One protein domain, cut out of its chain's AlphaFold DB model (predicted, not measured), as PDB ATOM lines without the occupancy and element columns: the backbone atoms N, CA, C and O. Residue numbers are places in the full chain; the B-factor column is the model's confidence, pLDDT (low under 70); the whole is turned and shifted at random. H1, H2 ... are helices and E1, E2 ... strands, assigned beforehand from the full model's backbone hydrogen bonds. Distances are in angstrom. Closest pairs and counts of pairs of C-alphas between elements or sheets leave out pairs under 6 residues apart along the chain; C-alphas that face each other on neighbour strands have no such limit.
ATOM      1  N   GLU A   4     320.327 407.012 229.046       93.56
ATOM      2  CA  GLU A   4     321.078 408.121 228.454       93.56
ATOM      3  C   GLU A   4     321.690 407.738 227.105       93.56
ATOM      4  O   GLU A   4     321.511 408.455 226.121       93.56
ATOM      5  N   ASN A   5     322.316 406.563 227.028       94.81
ATOM      6  CA  ASN A   5     322.824 406.033 225.770       94.81
ATOM      7  C   ASN A   5     321.693 405.825 224.756       94.81
ATOM      8  O   ASN A   5     321.822 406.238 223.611       94.81
ATOM      9  N   GLY A   6     320.553 405.266 225.175       95.00
ATOM     10  CA  GLY A   6     319.380 405.124 224.308       95.00
ATOM     11  C   GLY A   6     318.905 406.457 223.718       95.00
ATOM     12  O   GLY A   6     318.654 406.542 222.518       95.00
ATOM     13  N   LEU A   7     318.844 407.515 224.534       95.94
ATOM     14  CA  LEU A   7     318.481 408.858 224.073       95.94
ATOM     15  C   LEU A   7     319.507 409.414 223.081       95.94
ATOM     16  O   LEU A   7     319.110 409.925 222.035       95.94
ATOM     17  N   ARG A   8     320.807 409.287 223.373       96.38
ATOM     18  CA  ARG A   8     321.884 409.718 222.467       96.38
ATOM     19  C   ARG A   8     321.823 408.978 221.129       96.38
ATOM     20  O   ARG A   8     321.903 409.615 220.084       96.38
ATOM     21  N   ASN A   9     321.614 407.663 221.159       96.31
ATOM     22  CA  ASN A   9     321.544 406.823 219.962       96.31
ATOM     23  C   ASN A   9     320.346 407.198 219.078       96.31
ATOM     24  O   ASN A   9     320.498 407.304 217.864       96.31
ATOM     25  N   LEU A  10     319.172 407.455 219.673       96.12
ATOM     26  CA  LEU A  10     317.989 407.900 218.927       96.12
ATOM     27  C   LEU A  10     318.195 409.274 218.279       96.12
ATOM     28  O   LEU A  10     317.853 409.449 217.113       96.12
ATOM     29  N   HIS A  11     318.796 410.229 218.996       96.31
ATOM     30  CA  HIS A  11     319.099 411.548 218.430       96.31
ATOM     31  C   HIS A  11     320.106 411.453 217.287       96.31
ATOM     32  O   HIS A  11     319.869 412.024 216.227       96.31
ATOM     33  N   TYR A  12     321.187 410.690 217.474       96.00
ATOM     34  CA  TYR A  12     322.167 410.447 216.419       96.00
ATOM     35  C   TYR A  12     321.509 409.835 215.176       96.00
ATOM     36  O   TYR A  12     321.716 410.319 214.062       96.00
ATOM     37  N   LEU A  13     320.664 408.815 215.359       95.75
ATOM     38  CA  LEU A  13     319.940 408.164 214.270       95.75
ATOM     39  C   LEU A  13     319.017 409.142 213.532       95.75
ATOM     40  O   LEU A  13     319.072 409.229 212.307       95.75
ATOM     41  N   PHE A  14     318.185 409.895 214.250       96.31
ATOM     42  CA  PHE A  14     317.227 410.816 213.634       96.31
ATOM     43  C   PHE A  14     317.903 412.006 212.956       96.31
ATOM     44  O   PHE A  14     317.473 412.397 211.874       96.31
ATOM     45  N   GLN A  15     318.989 412.536 213.521       93.75
ATOM     46  CA  GLN A  15     319.806 413.561 212.863       93.75
ATOM     47  C   GLN A  15     320.442 413.017 211.578       93.75
ATOM     48  O   GLN A  15     320.372 413.667 210.538       93.75
ATOM     49  N   THR A  16     320.983 411.795 211.618       94.44
ATOM     50  CA  THR A  16     321.595 411.142 210.447       94.44
ATOM     51  C   THR A  16     320.580 410.884 209.331       94.44
ATOM     52  O   THR A  16     320.894 411.054 208.157       94.44
ATOM     53  N   LEU A  17     319.350 410.503 209.686       96.50
ATOM     54  CA  LEU A  17     318.264 410.258 208.731       96.50
ATOM     55  C   LEU A  17     317.472 411.522 208.357       96.50
ATOM     56  O   LEU A  17     316.498 411.422 207.613       96.50
ATOM     57  N   ASN A  18     317.851 412.694 208.878       95.50
ATOM     58  CA  ASN A  18     317.122 413.954 208.715       95.50
ATOM     59  C   ASN A  18     315.625 413.857 209.100       95.50
ATOM     60  O   ASN A  18     314.758 414.434 208.446       95.50
ATOM     61  N   ARG A  19     315.318 413.099 210.163       96.44
ATOM     62  CA  ARG A  19     313.976 412.908 210.750       96.44
ATOM     63  C   ARG A  19     313.836 413.636 212.084       96.44
ATOM     64  O   ARG A  19     313.455 413.062 213.102       96.44
ATOM     65  N   THR A  20     314.188 414.916 212.082       94.56
ATOM     66  CA  THR A  20     314.116 415.798 213.259       94.56
ATOM     67  C   THR A  20     312.692 416.257 213.589       94.56
ATOM     68  O   THR A  20     312.484 416.961 214.570       94.56
ATOM     69  N   ASP A  21     311.704 415.841 212.797       95.88
ATOM     70  CA  ASP A  21     310.273 416.032 213.033       95.88
ATOM     71  C   ASP A  21     309.693 415.055 214.071       95.88
ATOM     72  O   ASP A  21     308.606 415.289 214.593       95.88
ATOM     73  N   VAL A  22     310.401 413.961 214.376       96.69
ATOM     74  CA  VAL A  22     309.916 412.922 215.291       96.69
ATOM     75  C   VAL A  22     310.330 413.243 216.733       96.69
ATOM     76  O   VAL A  22     311.528 413.239 217.037       96.69
ATOM     77  N   PRO A  23     309.376 413.480 217.654       96.75
ATOM     78  CA  PRO A  23     309.694 413.783 219.044       96.75
ATOM     79  C   PRO A  23     310.222 412.553 219.791       96.75
ATOM     80  O   PRO A  23     309.759 411.428 219.590       96.75
ATOM     81  N   ILE A  24     311.160 412.776 220.713       97.81
ATOM     82  CA  ILE A  24     311.678 411.741 221.612       97.81
ATOM     83  C   ILE A  24     311.178 412.029 223.024       97.81
ATOM     84  O   ILE A  24     311.409 413.107 223.563       97.81
ATOM     85  N   TYR A  25     310.543 411.045 223.656       97.88
ATOM     86  CA  TYR A  25     310.067 411.160 225.035       97.88
ATOM     87  C   TYR A  25     310.920 410.311 225.972       97.88
ATOM     88  O   TYR A  25     311.200 409.139 225.701       97.88
ATOM     89  N   LYS A  26     311.325 410.886 227.108       97.38
ATOM     90  CA  LYS A  26     312.127 410.166 228.104       97.38
ATOM     91  C   LYS A  26     311.271 409.124 228.828       97.38
ATOM     92  O   LYS A  26     310.278 409.462 229.471       97.38
ATOM     93  N   GLY A  27     311.670 407.858 228.728       95.56
ATOM     94  CA  GLY A  27     311.012 406.737 229.402       95.56
ATOM     95  C   GLY A  27     311.533 406.441 230.810       95.56
ATOM     96  O   GLY A  27     312.369 407.160 231.360       95.56
ATOM     97  N   ALA A  28     311.054 405.335 231.375       93.44
ATOM     98  CA  ALA A  28     311.483 404.813 232.664       93.44
ATOM     99  C   ALA A  28     312.984 404.480 232.667       93.44
ATOM    100  O   ALA A  28     313.478 403.680 231.866       93.44
ATOM    101  N   GLN A  29     313.716 405.075 233.610       91.00
ATOM    102  CA  GLN A  29     315.160 404.877 233.745       91.00
ATOM    103  C   GLN A  29     315.520 403.482 234.253       91.00
ATOM    104  O   GLN A  29     316.549 402.935 233.855       91.00
ATOM    105  N   CYS A  30     314.679 402.902 235.109       87.00
ATOM    106  CA  CYS A  30     314.929 401.616 235.737       87.00
ATOM    107  C   CYS A  30     313.846 400.575 235.437       87.00
ATOM    108  O   CYS A  30     312.825 400.870 234.814       87.00
ATOM    109  N   SER A  31     314.126 399.323 235.788       85.75
ATOM    110  CA  SER A  31     313.107 398.280 235.923       85.75
ATOM    111  C   SER A  31     312.178 398.596 237.093       85.75
ATOM    112  O   SER A  31     312.623 399.194 238.076       85.75
ATOM    113  N   LEU A  32     310.908 398.191 237.008       85.38
ATOM    114  CA  LEU A  32     309.963 398.344 238.121       85.38
ATOM    115  C   LEU A  32     310.396 397.543 239.348       85.38
ATOM    116  O   LEU A  32     310.211 397.988 240.479       85.38
ATOM    117  N   ILE A  33     310.962 396.356 239.117       80.50
ATOM    118  CA  ILE A  33     311.514 395.491 240.156       80.50
ATOM    119  C   ILE A  33     312.827 394.891 239.661       80.50
ATOM    120  O   ILE A  33     312.903 394.292 238.589       80.50
ATOM    121  N   GLY A  34     313.848 394.968 240.513       71.44
ATOM    122  CA  GLY A  34     315.134 394.320 240.296       71.44
ATOM    123  C   GLY A  34     316.158 395.213 239.602       71.44
ATOM    124  O   GLY A  34     316.094 396.439 239.650       71.44
ATOM    125  N   GLU A  35     317.157 394.572 239.003       76.94
ATOM    126  CA  GLU A  35     318.343 395.247 238.484       76.94
ATOM    127  C   GLU A  35     318.178 395.725 237.041       76.94
ATOM    128  O   GLU A  35     317.601 395.045 236.185       76.94
ATOM    129  N   ASN A  36     318.797 396.867 236.747       81.81
ATOM    130  CA  ASN A  36     318.960 397.349 235.383       81.81
ATOM    131  C   ASN A  36     320.008 396.513 234.662       81.81
ATOM    132  O   ASN A  36     321.209 396.737 234.788       81.81
ATOM    133  N   ARG A  37     319.539 395.534 233.892       86.81
ATOM    134  CA  ARG A  37     320.415 394.676 233.101       86.81
ATOM    135  C   ARG A  37     320.777 395.352 231.786       86.81
ATOM    136  O   ARG A  37     319.945 395.939 231.089       86.81
ATOM    137  N   HIS A  38     322.050 395.247 231.436       89.25
ATOM    138  CA  HIS A  38     322.610 395.734 230.185       89.25
ATOM    139  C   HIS A  38     323.413 394.609 229.527       89.25
ATOM    140  O   HIS A  38     323.919 393.724 230.210       89.25
ATOM    141  N   ALA A  39     323.524 394.644 228.199       90.19
ATOM    142  CA  ALA A  39     324.252 393.646 227.420       90.19
ATOM    143  C   ALA A  39     325.322 394.313 226.528       90.19
ATOM    144  O   ALA A  39     325.208 394.267 225.302       90.19
ATOM    145  N   PRO A  40     326.345 394.974 227.112       91.62
ATOM    146  CA  PRO A  40     327.384 395.648 226.328       91.62
ATOM    147  C   PRO A  40     328.200 394.670 225.468       91.62
ATOM    148  O   PRO A  40     328.624 395.018 224.374       91.62
ATOM    149  N   HIS A  41     328.320 393.409 225.892       92.06
ATOM    150  CA  HIS A  41     328.939 392.339 225.102       92.06
ATOM    151  C   HIS A  41     328.187 392.006 223.798       92.06
ATOM    152  O   HIS A  41     328.777 391.409 222.906       92.06
ATOM    153  N   VAL A  42     326.903 392.376 223.680       92.56
ATOM    154  CA  VAL A  42     326.097 392.185 222.458       92.56
ATOM    155  C   VAL A  42     326.043 393.463 221.624       92.56
ATOM    156  O   VAL A  42     326.118 393.404 220.403       92.56
ATOM    157  N   HIS A  43     325.899 394.623 222.273       93.62
ATOM    158  CA  HIS A  43     325.552 395.878 221.594       93.62
ATOM    159  C   HIS A  43     326.645 396.960 221.642       93.62
ATOM    160  O   HIS A  43     326.434 398.048 221.112       93.62
ATOM    161  N   GLY A  44     327.791 396.701 222.275       95.00
ATOM    162  CA  GLY A  44     328.790 397.720 222.613       95.00
ATOM    163  C   GLY A  44     328.447 398.492 223.893       95.00
ATOM    164  O   GLY A  44     327.336 398.399 224.420       95.00
ATOM    165  N   GLU A  45     329.404 399.275 224.392       94.19
ATOM    166  CA  GLU A  45     329.279 400.060 225.630       94.19
ATOM    167  C   GLU A  45     328.213 401.159 225.512       94.19
ATOM    168  O   GLU A  45     327.455 401.415 226.449       94.19
ATOM    169  N   ASP A  46     328.090 401.773 224.333       93.88
ATOM    170  CA  ASP A  46     327.023 402.734 224.030       93.88
ATOM    171  C   ASP A  46     325.697 402.051 223.636       93.88
ATOM    172  O   ASP A  46     324.643 402.684 223.593       93.88
ATOM    173  N   GLY A  47     325.687 400.737 223.405       94.25
ATOM    174  CA  GLY A  47     324.527 400.019 222.875       94.25
ATOM    175  C   GLY A  47     324.231 400.278 221.397       94.25
ATOM    176  O   GLY A  47     323.115 399.995 220.963       94.25
ATOM    177  N   PHE A  48     325.190 400.833 220.655       95.94
ATOM    178  CA  PHE A  48     325.116 401.142 219.229       95.94
ATOM    179  C   PHE A  48     326.450 400.858 218.517       95.94
ATOM    180  O   PHE A  48     326.902 401.611 217.655       95.94
ATOM    181  N   GLY A  49     327.119 399.767 218.898       94.50
ATOM    182  CA  GLY A  49     328.377 399.340 218.279       94.50
ATOM    183  C   GLY A  49     329.567 400.261 218.568       94.50
ATOM    184  O   GLY A  49     330.556 400.211 217.844       94.50
ATOM    185  N   ASN A  50     329.491 401.084 219.616       93.81
ATOM    186  CA  ASN A  50     330.462 402.114 220.001       93.81
ATOM    187  C   ASN A  50     330.583 403.292 219.018       93.81
ATOM    188  O   ASN A  50     331.521 404.077 219.128       93.81
ATOM    189  N   VAL A  51     329.642 403.444 218.080       92.62
ATOM    190  CA  VAL A  51     329.655 404.510 217.062       92.62
ATOM    191  C   VAL A  51     329.365 405.889 217.667       92.62
ATOM    192  O   VAL A  51     329.887 406.899 217.197       92.62
ATOM    193  N   VAL A  52     328.544 405.950 218.718       90.06
ATOM    194  CA  VAL A  52     328.036 407.206 219.306       90.06
ATOM    195  C   VAL A  52     328.849 407.631 220.535       90.06
ATOM    196  O   VAL A  52     328.674 408.737 221.053       90.06
ATOM    197  N   LYS A  53     329.766 406.777 221.005       84.75
ATOM    198  CA  LYS A  53     330.534 406.971 222.242       84.75
ATOM    199  C   LYS A  53     331.240 408.331 222.312       84.75
ATOM    200  O   LYS A  53     331.068 409.042 223.298       84.75
ATOM    201  N   ASP A  54     331.944 408.710 221.250       87.19
ATOM    202  CA  ASP A  54     332.766 409.931 221.208       87.19
ATOM    203  C   ASP A  54     332.087 411.092 220.457       87.19
ATOM    204  O   ASP A  54     332.680 412.146 220.233       87.19
ATOM    205  N   GLN A  55     330.823 410.917 220.058       88.69
ATOM    206  CA  GLN A  55     330.070 411.928 219.320       88.69
ATOM    207  C   GLN A  55     329.458 412.965 220.272       88.69
ATOM    208  O   GLN A  55     328.872 412.625 221.306       88.69
ATOM    209  N   ASN A  56     329.521 414.245 219.903       89.88
ATOM    210  CA  ASN A  56     328.801 415.294 220.620       89.88
ATOM    211  C   ASN A  56     327.364 415.401 220.088       89.88
ATOM    212  O   ASN A  56     327.113 416.053 219.077       89.88
ATOM    213  N   ILE A  57     326.429 414.722 220.757       92.00
ATOM    214  CA  ILE A  57     325.024 414.650 220.346       92.00
ATOM    215  C   ILE A  57     324.198 415.679 221.113       92.00
ATOM    216  O   ILE A  57     324.098 415.619 222.338       92.00
ATOM    217  N   GLN A  58     323.553 416.587 220.384       90.69
ATOM    218  CA  GLN A  58     322.565 417.495 220.960       90.69
ATOM    219  C   GLN A  58     321.235 416.763 221.168       90.69
ATOM    220  O   GLN A  58     320.702 416.170 220.232       90.69
ATOM    221  N   LEU A  59     320.683 416.833 222.382       92.69
ATOM    222  CA  LEU A  59     319.410 416.197 222.746       92.69
ATOM    223  C   LEU A  59     318.198 417.103 222.458       92.69
ATOM    224  O   LEU A  59     317.315 417.269 223.293       92.69
ATOM    225  N   ASN A  60     318.186 417.746 221.291       93.06
ATOM    226  CA  ASN A  60     317.226 418.794 220.933       93.06
ATOM    227  C   ASN A  60     315.838 418.288 220.501       93.06
ATOM    228  O   ASN A  60     314.935 419.100 220.327       93.06
ATOM    229  N   LEU A  61     315.656 416.977 220.322       94.56
ATOM    230  CA  LEU A  61     314.358 416.365 220.004       94.56
ATOM    231  C   LEU A  61     313.626 415.885 221.268       94.56
ATOM    232  O   LEU A  61     312.475 415.437 221.193       94.56
ATOM    233  N   LEU A  62     314.300 415.952 222.420       97.25
ATOM    234  CA  LEU A  62     313.781 415.507 223.701       97.25
ATOM    235  C   LEU A  62     312.649 416.420 224.170       97.25
ATOM    236  O   LEU A  62     312.834 417.622 224.344       97.25
ATOM    237  N   GLN A  63     311.491 415.825 224.415       97.62
ATOM    238  CA  GLN A  63     310.344 416.514 224.983       97.62
ATOM    239  C   GLN A  63     310.430 416.538 226.513       97.62
ATOM    240  O   GLN A  63     310.942 415.600 227.132       97.62
ATOM    241  N   GLU A  64     309.890 417.596 227.124       96.50
ATOM    242  CA  GLU A  64     309.776 417.707 228.587       96.50
ATOM    243  C   GLU A  64     308.759 416.709 229.160       96.50
ATOM    244  O   GLU A  64     308.913 416.222 230.281       96.50
ATOM    245  N   GLU A  65     307.729 416.375 228.378       97.69
ATOM    246  CA  GLU A  65     306.700 415.408 228.752       97.69
ATOM    247  C   GLU A  65     307.312 413.997 228.935       97.69
ATOM    248  O   GLU A  65     308.021 413.498 228.056       97.69
ATOM    249  N   PRO A  66     307.044 413.298 230.053       97.69
ATOM    250  CA  PRO A  66     307.485 411.915 230.227       97.69
ATOM    251  C   PRO A  66     306.778 410.955 229.264       97.69
ATOM    252  O   PRO A  66     305.583 411.093 229.007       97.69
ATOM    253  N   ALA A  67     307.468 409.901 228.811       97.69
ATOM    254  CA  ALA A  67     306.929 408.977 227.805       97.69
ATOM    255  C   ALA A  67     305.589 408.337 228.200       97.69
ATOM    256  O   ALA A  67     304.707 408.210 227.359       97.69
ATOM    257  N   ALA A  68     305.403 407.962 229.469       97.44
ATOM    258  CA  ALA A  68     304.139 407.385 229.935       97.44
ATOM    259  C   ALA A  68     302.968 408.382 229.848       97.44
ATOM    260  O   ALA A  68     301.861 407.994 229.491       97.44
ATOM    261  N   VAL A  69     303.221 409.667 230.121       98.19
ATOM    262  CA  VAL A  69     302.213 410.734 230.015       98.19
ATOM    263  C   VAL A  69     301.883 411.000 228.547       98.19
ATOM    264  O   VAL A  69     300.708 411.023 228.186       98.19
ATOM    265  N   ALA A  70     302.910 411.085 227.695       98.25
ATOM    266  CA  ALA A  70     302.746 411.242 226.253       98.25
ATOM    267  C   ALA A  70     301.919 410.099 225.645       98.25
ATOM    268  O   ALA A  70     301.001 410.352 224.871       98.25
ATOM    269  N   LEU A  71     302.173 408.850 226.053       97.94
ATOM    270  CA  LEU A  71     301.378 407.686 225.645       97.94
ATOM    271  C   LEU A  71     299.896 407.839 226.022       97.94
ATOM    272  O   LEU A  71     299.018 407.630 225.183       97.94
ATOM    273  N   CYS A  72     299.591 408.237 227.262       98.19
ATOM    274  CA  CYS A  72     298.209 408.471 227.691       98.19
ATOM    275  C   CYS A  72     297.543 409.608 226.907       98.19
ATOM    276  O   CYS A  72     296.379 409.484 226.530       98.19
ATOM    277  N   ARG A  73     298.260 410.708 226.652       98.12
ATOM    278  CA  ARG A  73     297.747 411.859 225.899       98.12
ATOM    279  C   ARG A  73     297.483 411.500 224.435       98.12
ATOM    280  O   ARG A  73     296.363 411.662 223.967       98.12
ATOM    281  N   MET A  74     298.472 410.937 223.743       97.75
ATOM    282  CA  MET A  74     298.366 410.576 222.323       97.75
ATOM    283  C   MET A  74     297.241 409.574 222.058       97.75
ATOM    284  O   MET A  74     296.535 409.697 221.062       97.75
ATOM    285  N   THR A  75     297.042 408.606 222.956       97.56
ATOM    286  CA  THR A  75     295.948 407.630 222.823       97.56
ATOM    287  C   THR A  75     294.570 408.216 223.104       97.56
ATOM    288  O   THR A  75     293.597 407.694 222.580       97.56
ATOM    289  N   LYS A  76     294.457 409.284 223.907       97.50
ATOM    290  CA  LYS A  76     293.198 410.036 224.070       97.50
ATOM    291  C   LYS A  76     292.875 410.881 222.849       97.50
ATOM    292  O   LYS A  76     291.722 410.968 222.457       97.50
ATOM    293  N   GLU A  77     293.892 411.523 222.285       97.81
ATOM    294  CA  GLU A  77     293.743 412.389 221.115       97.81
ATOM    295  C   GLU A  77     293.418 411.591 219.840       97.81
ATOM    296  O   GLU A  77     292.776 412.129 218.947       97.81
ATOM    297  N   ASN A  78     293.836 410.321 219.766       97.44
ATOM    298  CA  ASN A  78     293.744 409.480 218.565       97.44
ATOM    299  C   ASN A  78     293.215 408.074 218.914       97.44
ATOM    300  O   ASN A  78     293.853 407.047 218.652       97.44
ATOM    301  N   GLU A  79     292.077 408.026 219.603       97.50
ATOM    302  CA  GLU A  79     291.475 406.781 220.082       97.50
ATOM    303  C   GLU A  79     291.179 405.804 218.932       97.50
ATOM    304  O   GLU A  79     290.561 406.158 217.932       97.50
ATOM    305  N   GLY A  80     291.632 404.556 219.072       97.19
ATOM    306  CA  GLY A  80     291.443 403.508 218.069       97.19
ATOM    307  C   GLY A  80     292.344 403.630 216.836       97.19
ATOM    308  O   GLY A  80     292.232 402.804 215.932       97.19
ATOM    309  N   GLU A  81     293.252 404.610 216.788       98.06
ATOM    310  CA  GLU A  81     294.156 404.829 215.650       98.06
ATOM    311  C   GLU A  81     295.617 404.471 215.957       98.06
ATOM    312  O   GLU A  81     296.376 404.116 215.053       98.06
ATOM    313  N   ILE A  82     296.017 404.524 217.233       98.00
ATOM    314  CA  ILE A  82     297.414 404.344 217.644       98.00
ATOM    315  C   ILE A  82     297.816 402.868 217.666       98.00
ATOM    316  O   ILE A  82     297.244 402.051 218.390       98.00
ATOM    317  N   PHE A  83     298.888 402.566 216.936       97.69
ATOM    318  CA  PHE A  83     299.642 401.323 217.046       97.69
ATOM    319  C   PHE A  83     300.870 401.539 217.926       97.69
ATOM    320  O   PHE A  83     301.589 402.527 217.760       97.69
ATOM    321  N   ILE A  84     301.161 400.594 218.816       97.38
ATOM    322  CA  ILE A  84     302.403 400.606 219.594       97.38
ATOM    323  C   ILE A  84     303.238 399.388 219.236       97.38
ATOM    324  O   ILE A  84     302.786 398.259 219.389       97.38
ATOM    325  N   ALA A  85     304.487 399.617 218.836       96.88
ATOM    326  CA  ALA A  85     305.499 398.578 218.722       96.88
ATOM    327  C   ALA A  85     306.548 398.761 219.822       96.88
ATOM    328  O   ALA A  85     307.271 399.758 219.849       96.88
ATOM    329  N   THR A  86     306.641 397.796 220.735       94.06
ATOM    330  CA  THR A  86     307.659 397.783 221.785       94.06
ATOM    331  C   THR A  86     308.715 396.727 221.505       94.06
ATOM    332  O   THR A  86     308.450 395.527 221.466       94.06
ATOM    333  N   ILE A  87     309.943 397.208 221.339       92.38
ATOM    334  CA  ILE A  87     311.158 396.408 221.142       92.38
ATOM    335  C   ILE A  87     312.063 396.432 222.379       92.38
ATOM    336  O   ILE A  87     313.270 396.218 222.293       92.38
ATOM    337  N   SER A  88     311.489 396.771 223.535       91.38
ATOM    338  CA  SER A  88     312.215 396.958 224.788       91.38
ATOM    339  C   SER A  88     311.367 396.549 225.997       91.38
ATOM    340  O   SER A  88     310.239 396.071 225.857       91.38
ATOM    341  N   ARG A  89     311.911 396.754 227.202       91.81
ATOM    342  CA  ARG A  89     311.216 396.536 228.482       91.81
ATOM    343  C   ARG A  89     309.883 397.287 228.534       91.81
ATOM    344  O   ARG A  89     309.777 398.425 228.085       91.81
ATOM    345  N   LEU A  90     308.892 396.684 229.187       94.44
ATOM    346  CA  LEU A  90     307.498 397.144 229.162       94.44
ATOM    347  C   LEU A  90     307.145 398.186 230.241       94.44
ATOM    348  O   LEU A  90     305.978 398.535 230.403       94.44
ATOM    349  N   ALA A  91     308.142 398.724 230.953       94.50
ATOM    350  CA  ALA A  91     307.949 399.666 232.059       94.50
ATOM    351  C   ALA A  91     307.116 400.902 231.672       94.50
ATOM    352  O   ALA A  91     306.257 401.328 232.437       94.50
ATOM    353  N   ASN A  92     307.320 401.461 230.473       95.94
ATOM    354  CA  ASN A  92     306.554 402.627 230.015       95.94
ATOM    355  C   ASN A  92     305.065 402.306 229.821       95.94
ATOM    356  O   ASN A  92     304.226 403.128 230.176       95.94
ATOM    357  N   LEU A  93     304.743 401.120 229.292       96.19
ATOM    358  CA  LEU A  93     303.356 400.686 229.101       96.19
ATOM    359  C   LEU A  93     302.678 400.407 230.436       96.19
ATOM    360  O   LEU A  93     301.544 400.827 230.643       96.19
ATOM    361  N   PHE A  94     303.399 399.777 231.367       95.44
ATOM    362  CA  PHE A  94     302.920 399.622 232.735       95.44
ATOM    363  C   PHE A  94     302.596 400.981 233.370       95.44
ATOM    364  O   PHE A  94     301.511 401.160 233.915       95.44
ATOM    365  N   LEU A  95     303.518 401.946 233.293       96.31
ATOM    366  CA  LEU A  95     303.314 403.273 233.874       96.31
ATOM    367  C   LEU A  95     302.146 404.006 233.207       96.31
ATOM    368  O   LEU A  95     301.337 404.596 233.915       96.31
ATOM    369  N   ALA A  96     302.017 403.929 231.881       96.94
ATOM    370  CA  ALA A  96     300.892 404.517 231.156       96.94
ATOM    371  C   ALA A  96     299.553 403.915 231.614       96.94
ATOM    372  O   ALA A  96     298.632 404.650 231.957       96.94
ATOM    373  N   HIS A  97     299.466 402.587 231.728       95.31
ATOM    374  CA  HIS A  97     298.268 401.918 232.234       95.31
ATOM    375  C   HIS A  97     297.966 402.262 233.705       95.31
ATOM    376  O   HIS A  97     296.809 402.369 234.100       95.31
ATOM    377  N   ARG A  98     298.993 402.478 234.539       95.44
ATOM    378  CA  ARG A  98     298.803 402.920 235.932       95.44
ATOM    379  C   ARG A  98     298.322 404.361 236.046       95.44
ATOM    380  O   ARG A  98     297.544 404.649 236.951       95.44
ATOM    381  N   LEU A  99     298.790 405.245 235.169       96.94
ATOM    382  CA  LEU A  99     298.316 406.627 235.090       96.94
ATOM    383  C   LEU A  99     296.890 406.698 234.535       96.94
ATOM    384  O   LEU A  99     296.113 407.559 234.939       96.94
ATOM    385  N   ASP A 100     296.554 405.796 233.616       97.12
ATOM    386  CA  ASP A 100     295.280 405.773 232.917       97.12
ATOM    387  C   ASP A 100     294.858 404.330 232.588       97.12
ATOM    388  O   ASP A 100     295.308 403.768 231.587       97.12
ATOM    389  N   PRO A 101     293.982 403.713 233.401       95.69
ATOM    390  CA  PRO A 101     293.567 402.322 233.200       95.69
ATOM    391  C   PRO A 101     292.865 402.047 231.863       95.69
ATOM    392  O   PRO A 101     292.894 400.920 231.377       95.69
ATOM    393  N   GLU A 102     292.273 403.069 231.238       95.56
ATOM    394  CA  GLU A 102     291.597 402.949 229.944       95.56
ATOM    395  C   GLU A 102     292.575 403.082 228.758       95.56
ATOM    396  O   GLU A 102     292.179 402.874 227.612       95.56
ATOM    397  N   PHE A 103     293.857 403.391 229.007       96.00
ATOM    398  CA  PHE A 103     294.910 403.522 227.990       96.00
ATOM    399  C   PHE A 103     294.944 402.356 227.001       96.00
ATOM    400  O   PHE A 103     294.956 402.577 225.792       96.00
ATOM    401  N   SER A 104     294.936 401.121 227.506       93.19
ATOM    402  CA  SER A 104     295.070 399.921 226.675       93.19
ATOM    403  C   SER A 104     293.871 399.709 225.754       93.19
ATOM    404  O   SER A 104     294.040 399.205 224.649       93.19
ATOM    405  N   LYS A 105     292.677 400.140 226.172       95.81
ATOM    406  CA  LYS A 105     291.440 400.006 225.389       95.81
ATOM    407  C   LYS A 105     291.379 400.962 224.201       95.81
ATOM    408  O   LYS A 105     290.656 400.693 223.253       95.81
ATOM    409  N   ARG A 106     292.136 402.062 224.251       96.88
ATOM    410  CA  ARG A 106     292.209 403.051 223.165       96.88
ATOM    411  C   ARG A 106     293.230 402.696 222.089       96.88
ATOM    412  O   ARG A 106     293.285 403.372 221.065       96.88
ATOM    413  N   LEU A 107     294.064 401.683 222.314       97.00
ATOM    414  CA  LEU A 107     295.034 401.239 221.318       97.00
ATOM    415  C   LEU A 107     294.322 400.504 220.192       97.00
ATOM    416  O   LEU A 107     293.449 399.676 220.437       97.00
ATOM    417  N   LYS A 108     294.759 400.762 218.961       97.75
ATOM    418  CA  LYS A 108     294.356 399.939 217.826       97.75
ATOM    419  C   LYS A 108     294.961 398.550 217.960       97.75
ATOM    420  O   LYS A 108     294.240 397.561 217.991       97.75
ATOM    421  N   GLU A 109     296.287 398.490 218.081       97.38
ATOM    422  CA  GLU A 109     297.028 397.247 218.295       97.38
ATOM    423  C   GLU A 109     298.322 397.502 219.084       97.38
ATOM    424  O   GLU A 109     298.922 398.582 219.028       97.38
ATOM    425  N   LEU A 110     298.768 396.470 219.800       96.19
ATOM    426  CA  LEU A 110     300.013 396.450 220.561       96.19
ATOM    427  C   LEU A 110     300.879 395.272 220.098       96.19
ATOM    428  O   LEU A 110     300.506 394.112 220.248       96.19
ATOM    429  N   TYR A 111     302.066 395.580 219.584       96.31
ATOM    430  CA  TYR A 111     303.076 394.624 219.151       96.31
ATOM    431  C   TYR A 111     304.220 394.578 220.157       96.31
ATOM    432  O   TYR A 111     304.894 395.585 220.383       96.31
ATOM    433  N   ILE A 112     304.469 393.405 220.739       94.69
ATOM    434  CA  ILE A 112     305.520 393.197 221.741       94.69
ATOM    435  C   ILE A 112     306.588 392.262 221.176       94.69
ATOM    436  O   ILE A 112     306.301 391.111 220.854       94.69
ATOM    437  N   MET A 113     307.837 392.729 221.115       92.38
ATOM    438  CA  MET A 113     308.996 391.860 220.927       92.38
ATOM    439  C   MET A 113     309.514 391.416 222.295       92.38
ATOM    440  O   MET A 113     310.169 392.171 223.020       92.38
ATOM    441  N   GLY A 114     309.191 390.178 222.651       87.38
ATOM    442  CA  GLY A 114     309.712 389.531 223.842       87.38
ATOM    443  C   GLY A 114     308.971 388.247 224.202       87.38
ATOM    444  O   GLY A 114     307.951 387.913 223.602       87.38
ATOM    445  N   GLY A 115     309.507 387.529 225.187       83.94
ATOM    446  CA  GLY A 115     309.016 386.214 225.606       83.94
ATOM    447  C   GLY A 115     309.707 385.038 224.902       83.94
ATOM    448  O   GLY A 115     310.377 385.190 223.885       83.94
ATOM    449  N   ASN A 116     309.572 383.845 225.484       80.12
ATOM    450  CA  ASN A 116     310.109 382.598 224.940       80.12
ATOM    451  C   ASN A 116     309.019 381.516 224.996       80.12
ATOM    452  O   ASN A 116     308.714 380.999 226.068       80.12
ATOM    453  N   GLY A 117     308.394 381.223 223.853       65.62
ATOM    454  CA  GLY A 117     307.210 380.356 223.768       65.62
ATOM    455  C   GLY A 117     307.493 378.852 223.691       65.62
ATOM    456  O   GLY A 117     306.552 378.067 223.669       65.62
ATOM    457  N   THR A 118     308.758 378.425 223.619       58.03
ATOM    458  CA  THR A 118     309.130 377.022 223.366       58.03
ATOM    459  C   THR A 118     310.092 376.492 224.425       58.03
ATOM    460  O   THR A 118     311.296 376.389 224.212       58.03
ATOM    461  N   LEU A 119     309.550 376.090 225.573       53.59
ATOM    462  CA  LEU A 119     310.205 375.105 226.433       53.59
ATOM    463  C   LEU A 119     309.179 374.038 226.835       53.59
ATOM    464  O   LEU A 119     308.149 374.384 227.417       53.59
ATOM    465  N   PRO A 120     309.427 372.748 226.537       49.38
ATOM    466  CA  PRO A 120     308.660 371.663 227.123       49.38
ATOM    467  C   PRO A 120     308.750 371.745 228.648       49.38
ATOM    468  O   PRO A 120     309.827 371.860 229.228       49.38
ATOM    469  N   ASN A 121     307.601 371.627 229.290       50.47
ATOM    470  CA  ASN A 121     307.326 371.626 230.726       50.47
ATOM    471  C   ASN A 121     308.087 370.570 231.569       50.47
ATOM    472  O   ASN A 121     307.799 370.433 232.753       50.47
ATOM    473  N   ASN A 122     309.061 369.847 231.001       46.62
ATOM    474  CA  ASN A 122     309.815 368.780 231.671       46.62
ATOM    475  C   ASN A 122     311.353 368.863 231.504       46.62
ATOM    476  O   ASN A 122     312.052 367.892 231.774       46.62
ATOM    477  N   SER A 123     311.926 369.986 231.059       43.59
ATOM    478  CA  SER A 123     313.389 370.146 231.035       43.59
ATOM    479  C   SER A 123     313.872 371.048 232.171       43.59
ATOM    480  O   SER A 123     313.773 372.270 232.127       43.59
ATOM    481  N   THR A 124     314.484 370.441 233.185       44.34
ATOM    482  CA  THR A 124     315.183 371.113 234.298       44.34
ATOM    483  C   THR A 124     316.501 371.788 233.863       44.34
ATOM    484  O   THR A 124     317.400 371.986 234.673       44.34
ATOM    485  N   LEU A 125     316.672 372.133 232.584       43.16
ATOM    486  CA  LEU A 125     317.950 372.574 232.024       43.16
ATOM    487  C   LEU A 125     317.777 373.897 231.268       43.16
ATOM    488  O   LEU A 125     317.251 373.939 230.162       43.16
ATOM    489  N   SER A 126     318.250 374.969 231.913       45.69
ATOM    490  CA  SER A 126     318.415 376.334 231.399       45.69
ATOM    491  C   SER A 126     317.146 376.988 230.834       45.69
ATOM    492  O   SER A 126     316.954 377.073 229.622       45.69
ATOM    493  N   ILE A 127     316.319 377.549 231.723       53.69
ATOM    494  CA  ILE A 127     315.222 378.453 231.352       53.69
ATOM    495  C   ILE A 127     315.827 379.688 230.670       53.69
ATOM    496  O   ILE A 127     316.321 380.611 231.321       53.69
ATOM    497  N   GLY A 128     315.832 379.691 229.339       60.31
ATOM    498  CA  GLY A 128     316.163 380.869 228.553       60.31
ATOM    499  C   GLY A 128     315.051 381.894 228.723       60.31
ATOM    500  O   GLY A 128     313.993 381.762 228.112       60.31
ATOM    501  N   PHE A 129     315.264 382.900 229.566       72.38
ATOM    502  CA  PHE A 129     314.393 384.070 229.596       72.38
ATOM    503  C   PHE A 129     314.810 385.021 228.476       72.38
ATOM    504  O   PHE A 129     315.983 385.391 228.384       72.38
ATOM    505  N   GLU A 130     313.850 385.437 227.654       88.31
ATOM    506  CA  GLU A 130     314.059 386.509 226.683       88.31
ATOM    507  C   GLU A 130     314.435 387.809 227.422       88.31
ATOM    508  O   GLU A 130     313.951 388.076 228.526       88.31
ATOM    509  N   PHE A 131     315.364 388.582 226.855       88.19
ATOM    510  CA  PHE A 131     316.032 389.687 227.537       88.19
ATOM    511  C   PHE A 131     315.064 390.782 228.012       88.19
ATOM    512  O   PHE A 131     315.140 391.172 229.178       88.19
ATOM    513  N   ASN A 132     314.145 391.254 227.166       89.12
ATOM    514  CA  ASN A 132     313.190 392.310 227.516       89.12
ATOM    515  C   ASN A 132     312.298 391.896 228.692       89.12
ATOM    516  O   ASN A 132     312.154 392.659 229.651       89.12
ATOM    517  N   PHE A 133     311.779 390.667 228.662       89.88
ATOM    518  CA  PHE A 133     310.944 390.111 229.731       89.88
ATOM    519  C   PHE A 133     311.749 389.840 231.003       89.88
ATOM    520  O   PHE A 133     311.290 390.123 232.106       89.88
ATOM    521  N   ARG A 134     312.985 389.343 230.870       88.62
ATOM    522  CA  ARG A 134     313.880 389.109 232.012       88.62
ATOM    523  C   ARG A 134     314.241 390.405 232.729       88.62
ATOM    524  O   ARG A 134     314.458 390.400 233.939       88.62
ATOM    525  N   CYS A 135     314.394 391.502 231.993       88.12
ATOM    526  CA  CYS A 135     314.801 392.768 232.581       88.12
ATOM    527  C   CYS A 135     313.688 393.441 233.389       88.12
ATOM    528  O   CYS A 135     314.008 394.147 234.341       88.12
ATOM    529  N   ASP A 136     312.418 393.232 233.037       89.62
ATOM    530  CA  ASP A 136     311.277 393.757 233.795       89.62
ATOM    531  C   ASP A 136     310.097 392.765 233.795       89.62
ATOM    532  O   ASP A 136     309.108 392.950 233.075       89.62
ATOM    533  N   PRO A 137     310.207 391.676 234.578       89.44
ATOM    534  CA  PRO A 137     309.207 390.616 234.574       89.44
ATOM    535  C   PRO A 137     307.873 391.081 235.165       89.44
ATOM    536  O   PRO A 137     306.828 390.590 234.746       89.44
ATOM    537  N   LEU A 138     307.885 392.046 236.097       90.38
ATOM    538  CA  LEU A 138     306.651 392.601 236.654       90.38
ATOM    539  C   LEU A 138     305.899 393.415 235.601       90.38
ATOM    540  O   LEU A 138     304.696 393.216 235.436       90.38
ATOM    541  N   ALA A 139     306.590 394.310 234.883       91.50
ATOM    542  CA  ALA A 139     305.953 395.068 233.812       91.50
ATOM    543  C   ALA A 139     305.359 394.124 232.764       91.50
ATOM    544  O   ALA A 139     304.225 394.322 232.342       91.50
ATOM    545  N   ALA A 140     306.095 393.073 232.386       90.94
ATOM    546  CA  ALA A 140     305.615 392.092 231.422       90.94
ATOM    547  C   ALA A 140     304.379 391.329 231.911       90.94
ATOM    548  O   ALA A 140     303.410 391.220 231.165       90.94
ATOM    549  N   ALA A 141     304.376 390.860 233.160       90.88
ATOM    550  CA  ALA A 141     303.233 390.148 233.728       90.88
ATOM    551  C   ALA A 141     301.964 391.011 233.762       90.88
ATOM    552  O   ALA A 141     300.883 390.505 233.502       90.88
ATOM    553  N   ILE A 142     302.093 392.307 234.063       90.75
ATOM    554  CA  ILE A 142     300.942 393.212 234.172       90.75
ATOM    555  C   ILE A 142     300.456 393.681 232.802       90.75
ATOM    556  O   ILE A 142     299.258 393.797 232.602       90.75
ATOM    557  N   VAL A 143     301.361 393.950 231.858       91.75
ATOM    558  CA  VAL A 143     300.980 394.393 230.505       91.75
ATOM    559  C   VAL A 143     300.312 393.272 229.701       91.75
ATOM    560  O   VAL A 143     299.542 393.564 228.791       91.75
ATOM    561  N   LEU A 144     300.598 392.007 230.020       90.81
ATOM    562  CA  LEU A 144     299.982 390.844 229.374       90.81
ATOM    563  C   LEU A 144     298.704 390.333 230.059       90.81
ATOM    564  O   LEU A 144     298.067 389.442 229.498       90.81
ATOM    565  N   ALA A 145     298.380 390.824 231.257       86.44
ATOM    566  CA  ALA A 145     297.193 390.417 232.014       86.44
ATOM    567  C   ALA A 145     295.939 391.158 231.533       86.44
ATOM    568  O   ALA A 145     294.880 390.495 231.464       86.44
TER     569      ALA A 145
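This is residues 4 to 145 of the 145 residues of the protein "Hypothetical protein" of Rotaria sp. Silwood1 (UniProt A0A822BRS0). Two small sheets of two strands each, E1 with E2 and E3 with E4, sit apart, and helices H3, H4 and H7 follow one another in contact, with H4 between the other two. H1 and H3 lie on either side of E1, while H2 sits out on long links and residues 120 to 126 stick out as a free loop. The printed part has 142 residues with seven named helices and four named strands, in the order H1 E1 H2 E2 H3 E3 H4 H5 E4 H6 H7; the class is mixed, with under half of the residues in named elements. Both sheets are parallel. The whole is only just compact, close to loose, with a radius of gyration of the C-alphas of 16.9 A and spans of 51 by 39 by 24 A.

E3 covers residues 83 to 86 and E4 residues 109 to 112, each 10.0 A long; E1 covers residues 24 to 26 and E2 residues 62 to 66. H1, residues 4 to 16, is 18.3 A long and begins at C-alpha 4 (321.078, 408.121, 228.454). H3, residues 67 to 77, is 15.2 A long, and H4, residues 91 to 99, is 12.3 A. H2 covers residues 40 to 43, H5 103 to 106 and H6 131 to 135. H7, residues 137 to 143, is 9.9 A long and ends at C-alpha 143 (300.980, 394.393, 230.505).

E3 and E4 are parallel at 8 degrees, with N 86 and O 111 2.8 A apart. With H4 and H5 between them they form a strand-helix-strand unit, two parallel neighbour strands joined through helices, with a right-handed crossover. E1, H2 and E2 form another, also right-handed; N 63 and O 24 are 2.8 A apart. The closest C-alphas of E1 and H3 are those of Tyr 25 and Ala 67, 4.7 A, and of H1 and E1 those of Leu 7 and Lys 26, 7.6 A. H4 is the hub. It touches H3 at a steep tilt of 56 degrees, the same way, closest at the C-alphas of Ala 68 and Ala 96, 4.5 A. It touches H7 at a steep tilt of 47 degrees, the same way, closest at those of Ala 91 and Ala 139, 5.3 A. H4 and H5 touch only at the corner, and only just, with 3 pairs of C-alphas within 8 A. H3 touches H5, closest at the C-alphas of Thr 75 and Arg 106, 5.9 A. H6 is close to H7 but not clearly touching, with 1 pair within 8 A. H2 is apart from H1. In H1, H3, H4, H6 and H7 every O i to N i+4 pair is within hydrogen-bond range; H2 and H5 are too short for one.

The C-alphas farthest apart are those of Asn 60 and Asn 122, 51.7 A. The printed part has no cut. The links E1 to H2, H2 to E2 and E4 to H6 are long. Residues 117 to 128 have pLDDT under 70.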